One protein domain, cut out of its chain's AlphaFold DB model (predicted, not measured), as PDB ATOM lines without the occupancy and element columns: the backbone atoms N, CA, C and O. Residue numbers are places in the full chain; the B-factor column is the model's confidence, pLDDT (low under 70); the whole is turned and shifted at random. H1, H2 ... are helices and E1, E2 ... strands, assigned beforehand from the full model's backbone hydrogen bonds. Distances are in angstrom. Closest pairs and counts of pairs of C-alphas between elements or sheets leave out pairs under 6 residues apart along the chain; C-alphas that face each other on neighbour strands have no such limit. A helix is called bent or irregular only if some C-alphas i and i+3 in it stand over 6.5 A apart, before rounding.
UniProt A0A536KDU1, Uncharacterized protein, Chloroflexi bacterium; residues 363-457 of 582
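AT A GLANCE: This is residues 363 to 457 of the 582 residues of an uncharacterized protein of Chloroflexi bacterium (UniProt A0A536KDU1). A strongly twisted antiparallel sheet of three strands, E1, E2 and E3, has the helix H2 across one face, and from one end of this body the long link of residues 415 to 428 and the short link of residues 436 to 441 run out to a small helix, H3, toward one end of the long axis. The short helix H1 is near the other end of that axis and only grazes the sheet. The printed part has 95 residues with three named helices and three named strands, in the order H1 H2 E1 E2 H3 E3, and the order across the sheet is E1 - E2 - E3. The class is mixed, helices and strands, with 44 residues, under half, in named elements. The whole is loose, with a radius of gyration of the C-alphas of 16.1 A, and elongated, spanning 53 by 27 by 19 A.

HOW THE PARTS SIT: Begin with the sheet, where E2, residues 406 to 414, is the inner strand between the edge strands E1, residues 397 to 403, and E3, residues 442 to 446. E1 and E2 form a hairpin, antiparallel at 138 degrees between their directions; look at N 397 and O 412, 2.8 A apart, and N 403 and O 406, 2.9 A apart, both within hydrogen-bond range. E2 and E3 are antiparallel at 142 degrees, and there you find N 411 and O 445 at 2.8 A and N 443 and O 413 at 3.0 A, again within range. E2 bends by 58 degrees at residue 411. The sheet's C-alphas lie up to 5.5 A off their best plane. Now look at H2, residues 374 to 384, which is on the sheet with a height over the sheet of 9.9 A. The sheet with H2 on one face makes two layers, a helix layer and a strand layer. H2 lies over E2 and only just over E3, on which 3 of its 11 C-alphas fall. It runs across the strands, at 66 degrees to E2 on the local plane. The closest C-alphas of H2 and E3 are those of Tyr 381 and Ala 443, 7.4 A apart. H1, residues 363 to 367, only grazes the sheet with its residues 364 to 367; its closest C-alpha pair with E2 is Gln 367 and Gln 408, 7.2 A apart. H3, residues 429 to 435, is not on the sheet, and it is apart from H1, H2 and E1. In H1 and H3 every O i to N i+4 pair is within hydrogen-bond range, and in H2 6 of 7 are.

IN THESE COORDINATES: Find C-alpha 363 at (194.278, 123.949, 202.553), where H1 begins; it ends at residue 367. H2 runs from Tyr 374 to Leu 384, 15.0 A from first to last C-alpha. E1 starts at Asp 397 and covers 17.0 A to Ile 403. From C-alpha 406 at (197.867, 131.494, 209.301), E2 runs 22.6 A to Ala 414. H3 goes from Trp 429 to Val 435 over 9.4 A; it is neither bent nor irregular, but only just: C-alphas 432 and 435 are 6.4 A apart. E3 covers 13.3 A from Val 442 and ends with C-alpha 446 at (186.661, 133.625, 210.585).

THE WHOLE: The two C-alphas farthest apart are those of Gln 363 and Gln 425, 53.7 A. The link from E1 to E2 is tight; those from H2 to E1, 12 residues, and from E2 to H3, 14 residues, are long. Between these two long links look for a short antiparallel pairing, residues 391 to 392 with 416 to 417; a second pairs residues 450 to 451 with 455 to 456. The printed part has no cut, its mean pLDDT is 89.8, and no printed residue is under 70.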
ATOM      1  N   GLN A 363     194.779 123.683 201.200       86.25
ATOM      2  CA  GLN A 363     194.278 123.949 202.553       86.25
ATOM      3  C   GLN A 363     193.973 125.429 202.789       86.25
ATOM      4  O   GLN A 363     193.066 125.741 203.554       86.25
ATOM      5  N   THR A 364     194.686 126.343 202.124       86.06
ATOM      6  CA  THR A 364     194.444 127.784 202.274       86.06
ATOM      7  C   THR A 364     193.063 128.153 201.746       86.06
ATOM      8  O   THR A 364     192.338 128.868 202.433       86.06
ATOM      9  N   THR A 365     192.653 127.652 200.578       86.69
ATOM     10  CA  THR A 365     191.298 127.901 200.062       86.69
ATOM     11  C   THR A 365     190.233 127.250 200.942       86.69
ATOM     12  O   THR A 365     189.244 127.903 201.273       86.69
ATOM     13  N   ILE A 366     190.443 126.007 201.396       87.56
ATOM     14  CA  ILE A 366     189.479 125.295 202.257       87.56
ATOM     15  C   ILE A 366     189.285 126.005 203.603       87.56
ATOM     16  O   ILE A 366     188.153 126.223 204.029       87.56
ATOM     17  N   GLN A 367     190.372 126.436 204.244       86.00
ATOM     18  CA  GLN A 367     190.329 127.177 205.509       86.00
ATOM     19  C   GLN A 367     189.744 128.585 205.366       86.00
ATOM     20  O   GLN A 367     189.464 129.227 206.372       86.00
ATOM     21  N   ASN A 368     189.545 129.073 204.141       90.81
ATOM     22  CA  ASN A 368     188.965 130.380 203.844       90.81
ATOM     23  C   ASN A 368     187.643 130.277 203.075       90.81
ATOM     24  O   ASN A 368     187.146 131.277 202.548       90.81
ATOM     25  N   LEU A 369     187.061 129.077 203.010       90.62
ATOM     26  CA  LEU A 369     185.773 128.869 202.377       90.62
ATOM     27  C   LEU A 369     184.688 129.516 203.237       90.62
ATOM     28  O   LEU A 369     184.502 129.162 204.399       90.62
ATOM     29  N   ARG A 370     183.993 130.498 202.663       91.94
ATOM     30  CA  ARG A 370     182.993 131.274 203.392       91.94
ATOM     31  C   ARG A 370     181.733 130.445 203.620       91.94
ATOM     32  O   ARG A 370     181.006 130.154 202.672       91.94
ATOM     33  N   LEU A 371     181.482 130.112 204.881       90.81
ATOM     34  CA  LEU A 371     180.280 129.420 205.348       90.81
ATOM     35  C   LEU A 371     179.131 130.394 205.643       90.81
ATOM     36  O   LEU A 371     177.967 130.011 205.575       90.81
ATOM     37  N   TRP A 372     179.454 131.652 205.936       89.94
ATOM     38  CA  TRP A 372     178.506 132.677 206.365       89.94
ATOM     39  C   TRP A 372     178.017 133.569 205.205       89.94
ATOM     40  O   TRP A 372     178.746 133.888 204.261       89.94
ATOM     41  N   ASP A 373     176.750 133.991 205.261       91.38
ATOM     42  CA  ASP A 373     176.255 135.121 204.466       91.38
ATOM     43  C   ASP A 373     176.317 136.374 205.345       91.38
ATOM     44  O   ASP A 373     175.819 136.386 206.471       91.38
ATOM     45  N   TYR A 374     176.923 137.436 204.819       89.25
ATOM     46  CA  TYR A 374     177.173 138.672 205.557       89.25
ATOM     47  C   TYR A 374     175.881 139.367 206.033       89.25
ATOM     48  O   TYR A 374     175.906 140.109 207.013       89.25
ATOM     49  N   ARG A 375     174.736 139.123 205.372       88.94
ATOM     50  CA  ARG A 375     173.447 139.753 205.714       88.94
ATOM     51  C   ARG A 375     172.855 139.213 207.023       88.94
ATOM     52  O   ARG A 375     172.630 140.025 207.913       88.94
ATOM     53  N   PRO A 376     172.611 137.896 207.194       91.19
ATOM     54  CA  PRO A 376     172.143 137.357 208.471       91.19
ATOM     55  C   PRO A 376     173.203 137.451 209.575       91.19
ATOM     56  O   PRO A 376     172.849 137.555 210.747       91.19
ATOM     57  N   LEU A 377     174.496 137.451 209.228       92.19
ATOM     58  CA  LEU A 377     175.555 137.621 210.220       92.19
ATOM     59  C   LEU A 377     175.490 138.989 210.910       92.19
ATOM     60  O   LEU A 377     175.732 139.070 212.114       92.19
ATOM     61  N   LEU A 378     175.121 140.048 210.181       94.38
ATOM     62  CA  LEU A 378     174.971 141.387 210.750       94.38
ATOM     63  C   LEU A 378     173.966 141.405 211.910       94.38
ATOM     64  O   LEU A 378     174.241 141.999 212.952       94.38
ATOM     65  N   ASP A 379     172.833 140.714 211.758       92.62
ATOM     66  CA  ASP A 379     171.827 140.596 212.817       92.62
ATOM     67  C   ASP A 379     172.379 139.822 214.020       92.62
ATOM     68  O   ASP A 379     172.175 140.228 215.166       92.62
ATOM     69  N   THR A 380     173.141 138.754 213.775       92.25
ATOM     70  CA  THR A 380     173.816 137.980 214.827       92.25
ATOM     71  C   THR A 380     174.845 138.826 215.582       92.25
ATOM     72  O   THR A 380     174.873 138.806 216.814       92.25
ATOM     73  N   TYR A 381     175.645 139.638 214.884       92.50
ATOM     74  CA  TYR A 381     176.574 140.592 215.501       92.50
ATOM     75  C   TYR A 381     175.810 141.650 216.304       92.50
ATOM     76  O   TYR A 381     176.151 141.942 217.451       92.50
ATOM     77  N   ALA A 382     174.721 142.189 215.757       90.88
ATOM     78  CA  ALA A 382     173.885 143.154 216.459       90.88
ATOM     79  C   ALA A 382     173.241 142.563 217.727       90.88
ATOM     80  O   ALA A 382     173.075 143.281 218.715       90.88
ATOM     81  N   GLN A 383     172.914 141.274 217.743       89.31
ATOM     82  CA  GLN A 383     172.340 140.607 218.913       89.31
ATOM     83  C   GLN A 383     173.398 140.251 219.961       89.31
ATOM     84  O   GLN A 383     173.211 140.544 221.143       89.31
ATOM     85  N   LEU A 384     174.513 139.652 219.540       89.50
ATOM     86  CA  LEU A 384     175.515 139.095 220.452       89.50
ATOM     87  C   LEU A 384     176.574 140.117 220.878       89.50
ATOM     88  O   LEU A 384     177.051 140.076 222.008       89.50
ATOM     89  N   GLN A 385     176.931 141.054 219.997       89.56
ATOM     90  CA  GLN A 385     178.116 141.905 220.143       89.56
ATOM     91  C   GLN A 385     177.803 143.387 220.388       89.56
ATOM     92  O   GLN A 385     178.729 144.187 220.545       89.56
ATOM     93  N   THR A 386     176.530 143.789 220.455       82.12
ATOM     94  CA  THR A 386     176.156 145.199 220.669       82.12
ATOM     95  C   THR A 386     176.494 145.687 222.081       82.12
ATOM     96  O   THR A 386     176.971 146.808 222.222       82.12
ATOM     97  N   ILE A 387     176.347 144.856 223.124       81.19
ATOM     98  CA  ILE A 387     176.692 145.097 224.552       81.19
ATOM     99  C   ILE A 387     176.017 146.323 225.226       81.19
ATOM    100  O   ILE A 387     175.749 146.306 226.432       81.19
ATOM    101  N   ARG A 388     175.737 147.405 224.493       84.88
ATOM    102  CA  ARG A 388     175.078 148.649 224.904       84.88
ATOM    103  C   ARG A 388     174.178 149.130 223.772       84.88
ATOM    104  O   ARG A 388     174.569 149.103 222.616       84.88
ATOM    105  N   THR A 389     173.010 149.663 224.109       84.94
ATOM    106  CA  THR A 389     171.972 150.056 223.136       84.94
ATOM    107  C   THR A 389     172.381 151.164 222.166       84.94
ATOM    108  O   THR A 389     171.730 151.342 221.141       84.94
ATOM    109  N   TYR A 390     173.420 151.933 222.495       87.94
ATOM    110  CA  TYR A 390     173.955 152.999 221.650       87.94
ATOM    111  C   TYR A 390     175.060 152.535 220.699       87.94
ATOM    112  O   TYR A 390     175.524 153.342 219.898       87.94
ATOM    113  N   TYR A 391     175.497 151.278 220.784       90.62
ATOM    114  CA  TYR A 391     176.360 150.692 219.769       90.62
ATOM    115  C   TYR A 391     175.529 150.003 218.691       90.62
ATOM    116  O   TYR A 391     174.421 149.526 218.945       90.62
ATOM    117  N   LEU A 392     176.059 149.987 217.477       91.69
ATOM    118  CA  LEU A 392     175.475 149.288 216.347       91.69
ATOM    119  C   LEU A 392     176.563 148.873 215.357       91.69
ATOM    120  O   LEU A 392     177.669 149.410 215.371       91.69
ATOM    121  N   PHE A 393     176.214 147.916 214.509       92.75
ATOM    122  CA  PHE A 393     177.011 147.477 213.372       92.75
ATOM    123  C   PHE A 393     176.250 147.870 212.103       92.75
ATOM    124  O   PHE A 393     175.030 147.692 212.043       92.75
ATOM    125  N   HIS A 394     176.938 148.465 211.129       92.00
ATOM    126  CA  HIS A 394     176.315 148.943 209.891       92.00
ATOM    127  C   HIS A 394     176.402 147.924 208.754       92.00
ATOM    128  O   HIS A 394     175.469 147.812 207.959       92.00
ATOM    129  N   ASP A 395     177.497 147.181 208.704       94.00
ATOM    130  CA  ASP A 395     177.846 146.228 207.663       94.00
ATOM    131  C   ASP A 395     178.764 145.132 208.212       94.00
ATOM    132  O   ASP A 395     179.226 145.188 209.348       94.00
ATOM    133  N   ILE A 396     178.987 144.100 207.405       95.00
ATOM    134  CA  ILE A 396     180.005 143.078 207.630       95.00
ATOM    135  C   ILE A 396     180.916 143.119 206.405       95.00
ATOM    136  O   ILE A 396     180.480 142.792 205.296       95.00
ATOM    137  N   ASP A 397     182.170 143.495 206.613       94.62
ATOM    138  CA  ASP A 397     183.201 143.486 205.588       94.62
ATOM    139  C   ASP A 397     183.958 142.157 205.580       94.62
ATOM    140  O   ASP A 397     184.098 141.480 206.599       94.62
ATOM    141  N   LEU A 398     184.471 141.788 204.406       93.12
ATOM    142  CA  LEU A 398     185.301 140.604 204.214       93.12
ATOM    143  C   LEU A 398     186.729 141.038 203.954       93.12
ATOM    144  O   LEU A 398     187.016 141.664 202.932       93.12
ATOM    145  N   ASP A 399     187.629 140.655 204.845       93.12
ATOM    146  CA  ASP A 399     189.031 141.037 204.736       93.12
ATOM    147  C   ASP A 399     189.945 139.902 205.200       93.12
ATOM    148  O   ASP A 399     189.495 138.921 205.791       93.12
ATOM    149  N   ARG A 400     191.232 139.966 204.858       91.31
ATOM    150  CA  ARG A 400     192.181 138.867 205.055       91.31
ATOM    151  C   ARG A 400     193.346 139.300 205.925       91.31
ATOM    152  O   ARG A 400     194.078 140.233 205.601       91.31
ATOM    153  N   TYR A 401     193.577 138.542 206.987       90.94
ATOM    154  CA  TYR A 401     194.602 138.814 207.984       90.94
ATOM    155  C   TYR A 401     195.487 137.591 208.215       90.94
ATOM    156  O   TYR A 401     195.127 136.459 207.900       90.94
ATOM    157  N   ARG A 402     196.680 137.818 208.772       89.00
ATOM    158  CA  ARG A 402     197.491 136.737 209.339       89.00
ATOM    159  C   ARG A 402     197.243 136.661 210.838       89.00
ATOM    160  O   ARG A 402     197.687 137.554 211.557       89.00
ATOM    161  N   ILE A 403     196.577 135.605 211.290       84.06
ATOM    162  CA  ILE A 403     196.337 135.313 212.709       84.06
ATOM    163  C   ILE A 403     197.160 134.077 213.066       84.06
ATOM    164  O   ILE A 403     197.086 133.064 212.376       84.06
ATOM    165  N   ASP A 404     198.016 134.190 214.085       82.06
ATOM    166  CA  ASP A 404     198.916 133.117 214.538       82.06
ATOM    167  C   ASP A 404     199.755 132.473 213.416       82.06
ATOM    168  O   ASP A 404     200.063 131.286 213.423       82.06
ATOM    169  N   GLY A 405     200.141 133.281 212.422       83.62
ATOM    170  CA  GLY A 405     200.912 132.845 211.254       83.62
ATOM    171  C   GLY A 405     200.076 132.279 210.101       83.62
ATOM    172  O   GLY A 405     200.609 132.151 208.997       83.62
ATOM    173  N   ASN A 406     198.780 132.036 210.306       83.94
ATOM    174  CA  ASN A 406     197.867 131.494 209.301       83.94
ATOM    175  C   ASN A 406     197.138 132.612 208.555       83.94
ATOM    176  O   ASN A 406     196.672 133.577 209.158       83.94
ATOM    177  N   TYR A 407     197.040 132.489 207.231       88.69
ATOM    178  CA  TYR A 407     196.302 133.440 206.402       88.69
ATOM    179  C   TYR A 407     194.810 133.104 206.437       88.69
ATOM    180  O   TYR A 407     194.388 132.085 205.890       88.69
ATOM    181  N   GLN A 408     194.035 133.953 207.107       90.62
ATOM    182  CA  GLN A 408     192.618 133.746 207.371       90.62
ATOM    183  C   GLN A 408     191.790 134.936 206.893       90.62
ATOM    184  O   GLN A 408     192.145 136.099 207.090       90.62
ATOM    185  N   GLN A 409     190.667 134.631 206.265       93.94
ATOM    186  CA  GLN A 409     189.647 135.566 205.863       93.94
ATOM    187  C   GLN A 409     188.649 135.701 207.007       93.94
ATOM    188  O   GLN A 409     188.157 134.711 207.554       93.94
ATOM    189  N   LEU A 410     188.380 136.942 207.375       94.38
ATOM    190  CA  LEU A 410     187.509 137.319 208.465       94.38
ATOM    191  C   LEU A 410     186.316 138.087 207.923       94.38
ATOM    192  O   LEU A 410     186.420 138.853 206.964       94.38
ATOM    193  N   GLU A 411     185.208 137.890 208.604       94.75
ATOM    194  CA  GLU A 411     184.068 138.784 208.615       94.75
ATOM    195  C   GLU A 411     184.323 139.771 209.736       94.75
ATOM    196  O   GLU A 411     184.540 139.354 210.871       94.75
ATOM    197  N   ILE A 412     184.389 141.057 209.417       94.81
ATOM    198  CA  ILE A 412     184.734 142.106 210.371       94.81
ATOM    199  C   ILE A 412     183.704 143.220 210.309       94.81
ATOM    200  O   ILE A 412     183.216 143.583 209.243       94.81
ATOM    201  N   SER A 413     183.377 143.778 211.466       94.56
ATOM    202  CA  SER A 413     182.504 144.938 211.555       94.56
ATOM    203  C   SER A 413     182.967 145.889 212.640       94.56
ATOM    204  O   SER A 413     183.323 145.485 213.758       94.56
ATOM    205  N   ALA A 414     182.965 147.178 212.311       92.88
ATOM    206  CA  ALA A 414     183.253 148.226 213.269       92.88
ATOM    207  C   ALA A 414     182.058 148.417 214.208       92.88
ATOM    208  O   ALA A 414     180.923 148.605 213.772       92.88
ATOM    209  N   ARG A 415     182.317 148.411 215.520       91.06
ATOM    210  CA  ARG A 415     181.282 148.736 216.502       91.06
ATOM    211  C   ARG A 415     181.140 150.248 216.582       91.06
ATOM    212  O   ARG A 415     181.904 150.918 217.284       91.06
ATOM    213  N   GLU A 416     180.161 150.784 215.874       91.38
ATOM    214  CA  GLU A 416     179.915 152.217 215.768       91.38
ATOM    215  C   GLU A 416     178.950 152.731 216.833       91.38
ATOM    216  O   GLU A 416     178.141 151.995 217.393       91.38
ATOM    217  N   LEU A 417     179.066 154.020 217.144       91.06
ATOM    218  CA  LEU A 417     178.268 154.701 218.156       91.06
ATOM    219  C   LEU A 417     177.167 155.532 217.494       91.06
ATOM    220  O   LEU A 417     177.455 156.448 216.727       91.06
ATOM    221  N   ASP A 418     175.930 155.327 217.935       91.50
ATOM    222  CA  ASP A 418     174.797 156.186 217.614       91.50
ATOM    223  C   ASP A 418     174.384 157.034 218.819       91.50
ATOM    224  O   ASP A 418     173.731 156.587 219.769       91.50
ATOM    225  N   SER A 419     174.748 158.315 218.755       89.56
ATOM    226  CA  SER A 419     174.427 159.292 219.796       89.56
ATOM    227  C   SER A 419     172.920 159.534 219.984       89.56
ATOM    228  O   SER A 419     172.519 159.976 221.064       89.56
ATOM    229  N   ALA A 420     172.077 159.219 218.991       90.38
ATOM    230  CA  ALA A 420     170.622 159.342 219.100       90.38
ATOM    231  C   ALA A 420     170.002 158.231 219.964       90.38
ATOM    232  O   ALA A 420     168.912 158.410 220.508       90.38
ATOM    233  N   LYS A 421     170.709 157.107 220.140       89.81
ATOM    234  CA  LYS A 421     170.301 155.988 221.005       89.81
ATOM    235  C   LYS A 421     170.777 156.129 222.456       89.81
ATOM    236  O   LYS A 421     170.486 155.265 223.286       89.81
ATOM    237  N   LEU A 422     171.490 157.209 222.789       89.81
ATOM    238  CA  LEU A 422     171.763 157.562 224.182       89.81
ATOM    239  C   LEU A 422     170.449 157.924 224.900       89.81
ATOM    240  O   LEU A 422     169.586 158.552 224.279       89.81
ATOM    241  N   PRO A 423     170.300 157.606 226.202       91.44
ATOM    242  CA  PRO A 423     169.174 158.085 227.005       91.44
ATOM    243  C   PRO A 423     169.006 159.601 226.869       91.44
ATOM    244  O   PRO A 423     170.001 160.323 226.803       91.44
ATOM    245  N   SER A 424     167.772 160.106 226.864       89.81
ATOM    246  CA  SER A 424     167.496 161.532 226.615       89.81
ATOM    247  C   SER A 424     168.230 162.464 227.587       89.81
ATOM    248  O   SER A 424     168.709 163.523 227.188       89.81
ATOM    249  N   GLN A 425     168.418 162.042 228.840       91.38
ATOM    250  CA  GLN A 425     169.183 162.776 229.855       91.38
ATOM    251  C   GLN A 425     170.692 162.828 229.550       91.38
ATOM    252  O   GLN A 425     171.392 163.722 230.022       91.38
ATOM    253  N   ALA A 426     171.201 161.879 228.762       87.00
ATOM    254  CA  ALA A 426     172.597 161.770 228.359       87.00
ATOM    255  C   ALA A 426     172.891 162.426 226.998       87.00
ATOM    256  O   ALA A 426     174.063 162.543 226.645       87.00
ATOM    257  N   GLN A 427     171.890 162.915 226.258       90.56
ATOM    258  CA  GLN A 427     172.063 163.641 224.988       90.56
ATOM    259  C   GLN A 427     172.462 165.115 225.198       90.56
ATOM    260  O   GLN A 427     171.930 166.033 224.575       90.56
ATOM    261  N   THR A 428     173.404 165.369 226.106       93.50
ATOM    262  CA  THR A 428     173.946 166.714 226.330       93.50
ATOM    263  C   THR A 428     175.011 167.043 225.285       93.50
ATOM    264  O   THR A 428     175.673 166.152 224.751       93.50
ATOM    265  N   TRP A 429     175.240 168.336 225.030       93.44
ATOM    266  CA  TRP A 429     176.303 168.778 224.117       93.44
ATOM    267  C   TRP A 429     177.671 168.192 224.503       93.44
ATOM    268  O   TRP A 429     178.410 167.735 223.638       93.44
ATOM    269  N   VAL A 430     177.983 168.148 225.806       91.88
ATOM    270  CA  VAL A 430     179.233 167.569 226.328       91.88
ATOM    271  C   VAL A 430     179.333 166.092 225.962       91.88
ATOM    272  O   VAL A 430     180.350 165.658 225.426       91.88
ATOM    273  N   ASN A 431     178.270 165.323 226.176       89.50
ATOM    274  CA  ASN A 431     178.281 163.903 225.864       89.50
ATOM    275  C   ASN A 431     178.414 163.640 224.364       89.50
ATOM    276  O   ASN A 431     179.221 162.804 223.982       89.50
ATOM    277  N   GLN A 432     177.714 164.388 223.513       88.62
ATOM    278  CA  GLN A 432     177.765 164.197 222.058       88.62
ATOM    279  C   GLN A 432     179.060 164.709 221.406       88.62
ATOM    280  O   GLN A 432     179.424 164.264 220.321       88.62
ATOM    281  N   ARG A 433     179.743 165.687 222.017       89.69
ATOM    282  CA  ARG A 433     180.928 166.335 221.422       89.69
ATOM    283  C   ARG A 433     182.247 165.962 222.084       89.69
ATOM    284  O   ARG A 433     183.280 166.149 221.446       89.69
ATOM    285  N   LEU A 434     182.231 165.473 223.326       90.12
ATOM    286  CA  LEU A 434     183.443 165.220 224.114       90.12
ATOM    287  C   LEU A 434     183.535 163.797 224.683       90.12
ATOM    288  O   LEU A 434     184.647 163.292 224.797       90.12
ATOM    289  N   VAL A 435     182.416 163.148 225.024       89.00
ATOM    290  CA  VAL A 435     182.431 161.812 225.659       89.00
ATOM    291  C   VAL A 435     182.174 160.709 224.632       89.00
ATOM    292  O   VAL A 435     183.066 159.936 224.297       89.00
ATOM    293  N   TYR A 436     180.970 160.676 224.071       88.06
ATOM    294  CA  TYR A 436     180.506 159.713 223.078       88.06
ATOM    295  C   TYR A 436     180.756 160.280 221.680       88.06
ATOM    296  O   TYR A 436     179.857 160.801 221.024       88.06
ATOM    297  N   THR A 437     182.019 160.242 221.255       88.75
ATOM    298  CA  THR A 437     182.460 160.824 219.975       88.75
ATOM    299  C   THR A 437     182.765 159.788 218.899       88.75
ATOM    300  O   THR A 437     182.839 160.145 217.727       88.75
ATOM    301  N   HIS A 438     182.967 158.529 219.286       86.56
ATOM    302  CA  HIS A 438     183.341 157.437 218.394       86.56
ATOM    303  C   HIS A 438     182.861 156.087 218.940       86.56
ATOM    304  O   HIS A 438     182.588 155.940 220.135       86.56
ATOM    305  N   GLY A 439     182.758 155.117 218.034       84.50
ATOM    306  CA  GLY A 439     182.592 153.703 218.352       84.50
ATOM    307  C   GLY A 439     183.818 153.108 219.051       84.50
ATOM    308  O   GLY A 439     184.876 153.737 219.093       84.50
ATOM    309  N   TYR A 440     183.691 151.906 219.613       82.25
ATOM    310  CA  TYR A 440     184.804 151.247 220.299       82.25
ATOM    311  C   TYR A 440     184.878 149.755 219.973       82.25
ATOM    312  O   TYR A 440     183.935 149.005 220.239       82.25
ATOM    313  N   SER A 441     186.064 149.332 219.521       87.44
ATOM    314  CA  SER A 441     186.397 147.966 219.105       87.44
ATOM    315  C   SER A 441     185.764 147.531 217.775       87.44
ATOM    316  O   SER A 441     184.999 148.260 217.142       87.44
ATOM    317  N   VAL A 442     186.131 146.329 217.353       91.06
ATOM    318  CA  VAL A 442     185.584 145.604 216.206       91.06
ATOM    319  C   VAL A 442     185.075 144.253 216.698       91.06
ATOM    320  O   VAL A 442     185.586 143.722 217.688       91.06
ATOM    321  N   ALA A 443     184.077 143.712 216.015       93.06
ATOM    322  CA  ALA A 443     183.764 142.292 216.092       93.06
ATOM    323  C   ALA A 443     184.308 141.635 214.821       93.06
ATOM    324  O   ALA A 443     184.152 142.198 213.737       93.06
ATOM    325  N   ALA A 444     184.983 140.499 214.955       93.69
ATOM    326  CA  ALA A 444     185.489 139.740 213.827       93.69
ATOM    327  C   ALA A 444     185.412 138.237 214.080       93.69
ATOM    328  O   ALA A 444     185.770 137.777 215.169       93.69
ATOM    329  N   SER A 445     185.015 137.484 213.059       93.75
ATOM    330  CA  SER A 445     184.950 136.020 213.062       93.75
ATOM    331  C   SER A 445     185.532 135.441 211.774       93.75
ATOM    332  O   SER A 445     185.359 136.043 210.713       93.75
ATOM    333  N   PRO A 446     186.226 134.289 211.802       93.88
ATOM    334  CA  PRO A 446     186.661 133.625 210.585       93.88
ATOM    335  C   PRO A 446     185.469 133.210 209.726       93.88
ATOM    336  O   PRO A 446     184.472 132.695 210.229       93.88
ATOM    337  N   VAL A 447     185.606 133.369 208.409       93.62
ATOM    338  CA  VAL A 447     184.545 133.025 207.445       93.62
ATOM    339  C   VAL A 447     184.194 131.531 207.424       93.62
ATOM    340  O   VAL A 447     183.148 131.154 206.903       93.62
ATOM    341  N   SER A 448     185.089 130.683 207.928       91.94
ATOM    342  CA  SER A 448     185.068 129.222 207.812       91.94
ATOM    343  C   SER A 448     184.882 128.502 209.151       91.94
ATOM    344  O   SER A 448     184.903 127.272 209.189       91.94
ATOM    345  N   ALA A 449     184.713 129.247 210.247       89.00
ATOM    346  CA  ALA A 449     184.605 128.702 211.594       89.00
ATOM    347  C   ALA A 449     183.207 128.927 212.176       89.00
ATOM    348  O   ALA A 449     182.570 129.956 211.944       89.00
ATOM    349  N   VAL A 450     182.750 127.940 212.941       89.75
ATOM    350  CA  VAL A 450     181.448 127.909 213.606       89.75
ATOM    351  C   VAL A 450     181.661 127.302 214.989       89.75
ATOM    352  O   VAL A 450     182.351 126.286 215.104       89.75
ATOM    353  N   VAL A 451     181.089 127.913 216.025       88.50
ATOM    354  CA  VAL A 451     181.070 127.349 217.386       88.50
ATOM    355  C   VAL A 451     179.764 126.592 217.643       88.50
ATOM    356  O   VAL A 451     178.907 126.478 216.761       88.50
ATOM    357  N   ASP A 452     179.603 126.059 218.852       82.44
ATOM    358  CA  ASP A 452     178.377 125.374 219.261       82.44
ATOM    359  C   ASP A 452     177.126 126.215 218.946       82.44
ATOM    360  O   ASP A 452     177.147 127.445 218.981       82.44
ATOM    361  N   GLU A 453     176.033 125.529 218.600       82.06
ATOM    362  CA  GLU A 453     174.737 126.132 218.234       82.06
ATOM    363  C   GLU A 453     174.719 126.907 216.904       82.06
ATOM    364  O   GLU A 453     173.705 127.514 216.559       82.06
ATOM    365  N   GLY A 454     175.786 126.831 216.101       83.56
ATOM    366  CA  GLY A 454     175.802 127.455 214.777       83.56
ATOM    367  C   GLY A 454     176.041 128.963 214.832       83.56
ATOM    368  O   GLY A 454     175.484 129.694 214.017       83.56
ATOM    369  N   LEU A 455     176.832 129.426 215.806       89.44
ATOM    370  CA  LEU A 455     177.200 130.832 215.987       89.44
ATOM    371  C   LEU A 455     178.603 131.136 215.424       89.44
ATOM    372  O   LEU A 455     179.424 130.223 215.289       89.44
ATOM    373  N   PRO A 456     178.894 132.404 215.080       91.19
ATOM    374  CA  PRO A 456     180.220 132.809 214.620       91.19
ATOM    375  C   PRO A 456     181.280 132.649 215.715       91.19
ATOM    376  O   PRO A 456     181.059 133.020 216.868       91.19
ATOM    377  N   ASP A 457     182.446 132.132 215.328       91.19
ATOM    378  CA  ASP A 457     183.623 132.042 216.194       91.19
ATOM    379  C   ASP A 457     184.344 133.395 216.249       91.19
ATOM    380  O   ASP A 457     184.981 133.806 215.282       91.19
TER     381      ASP A 457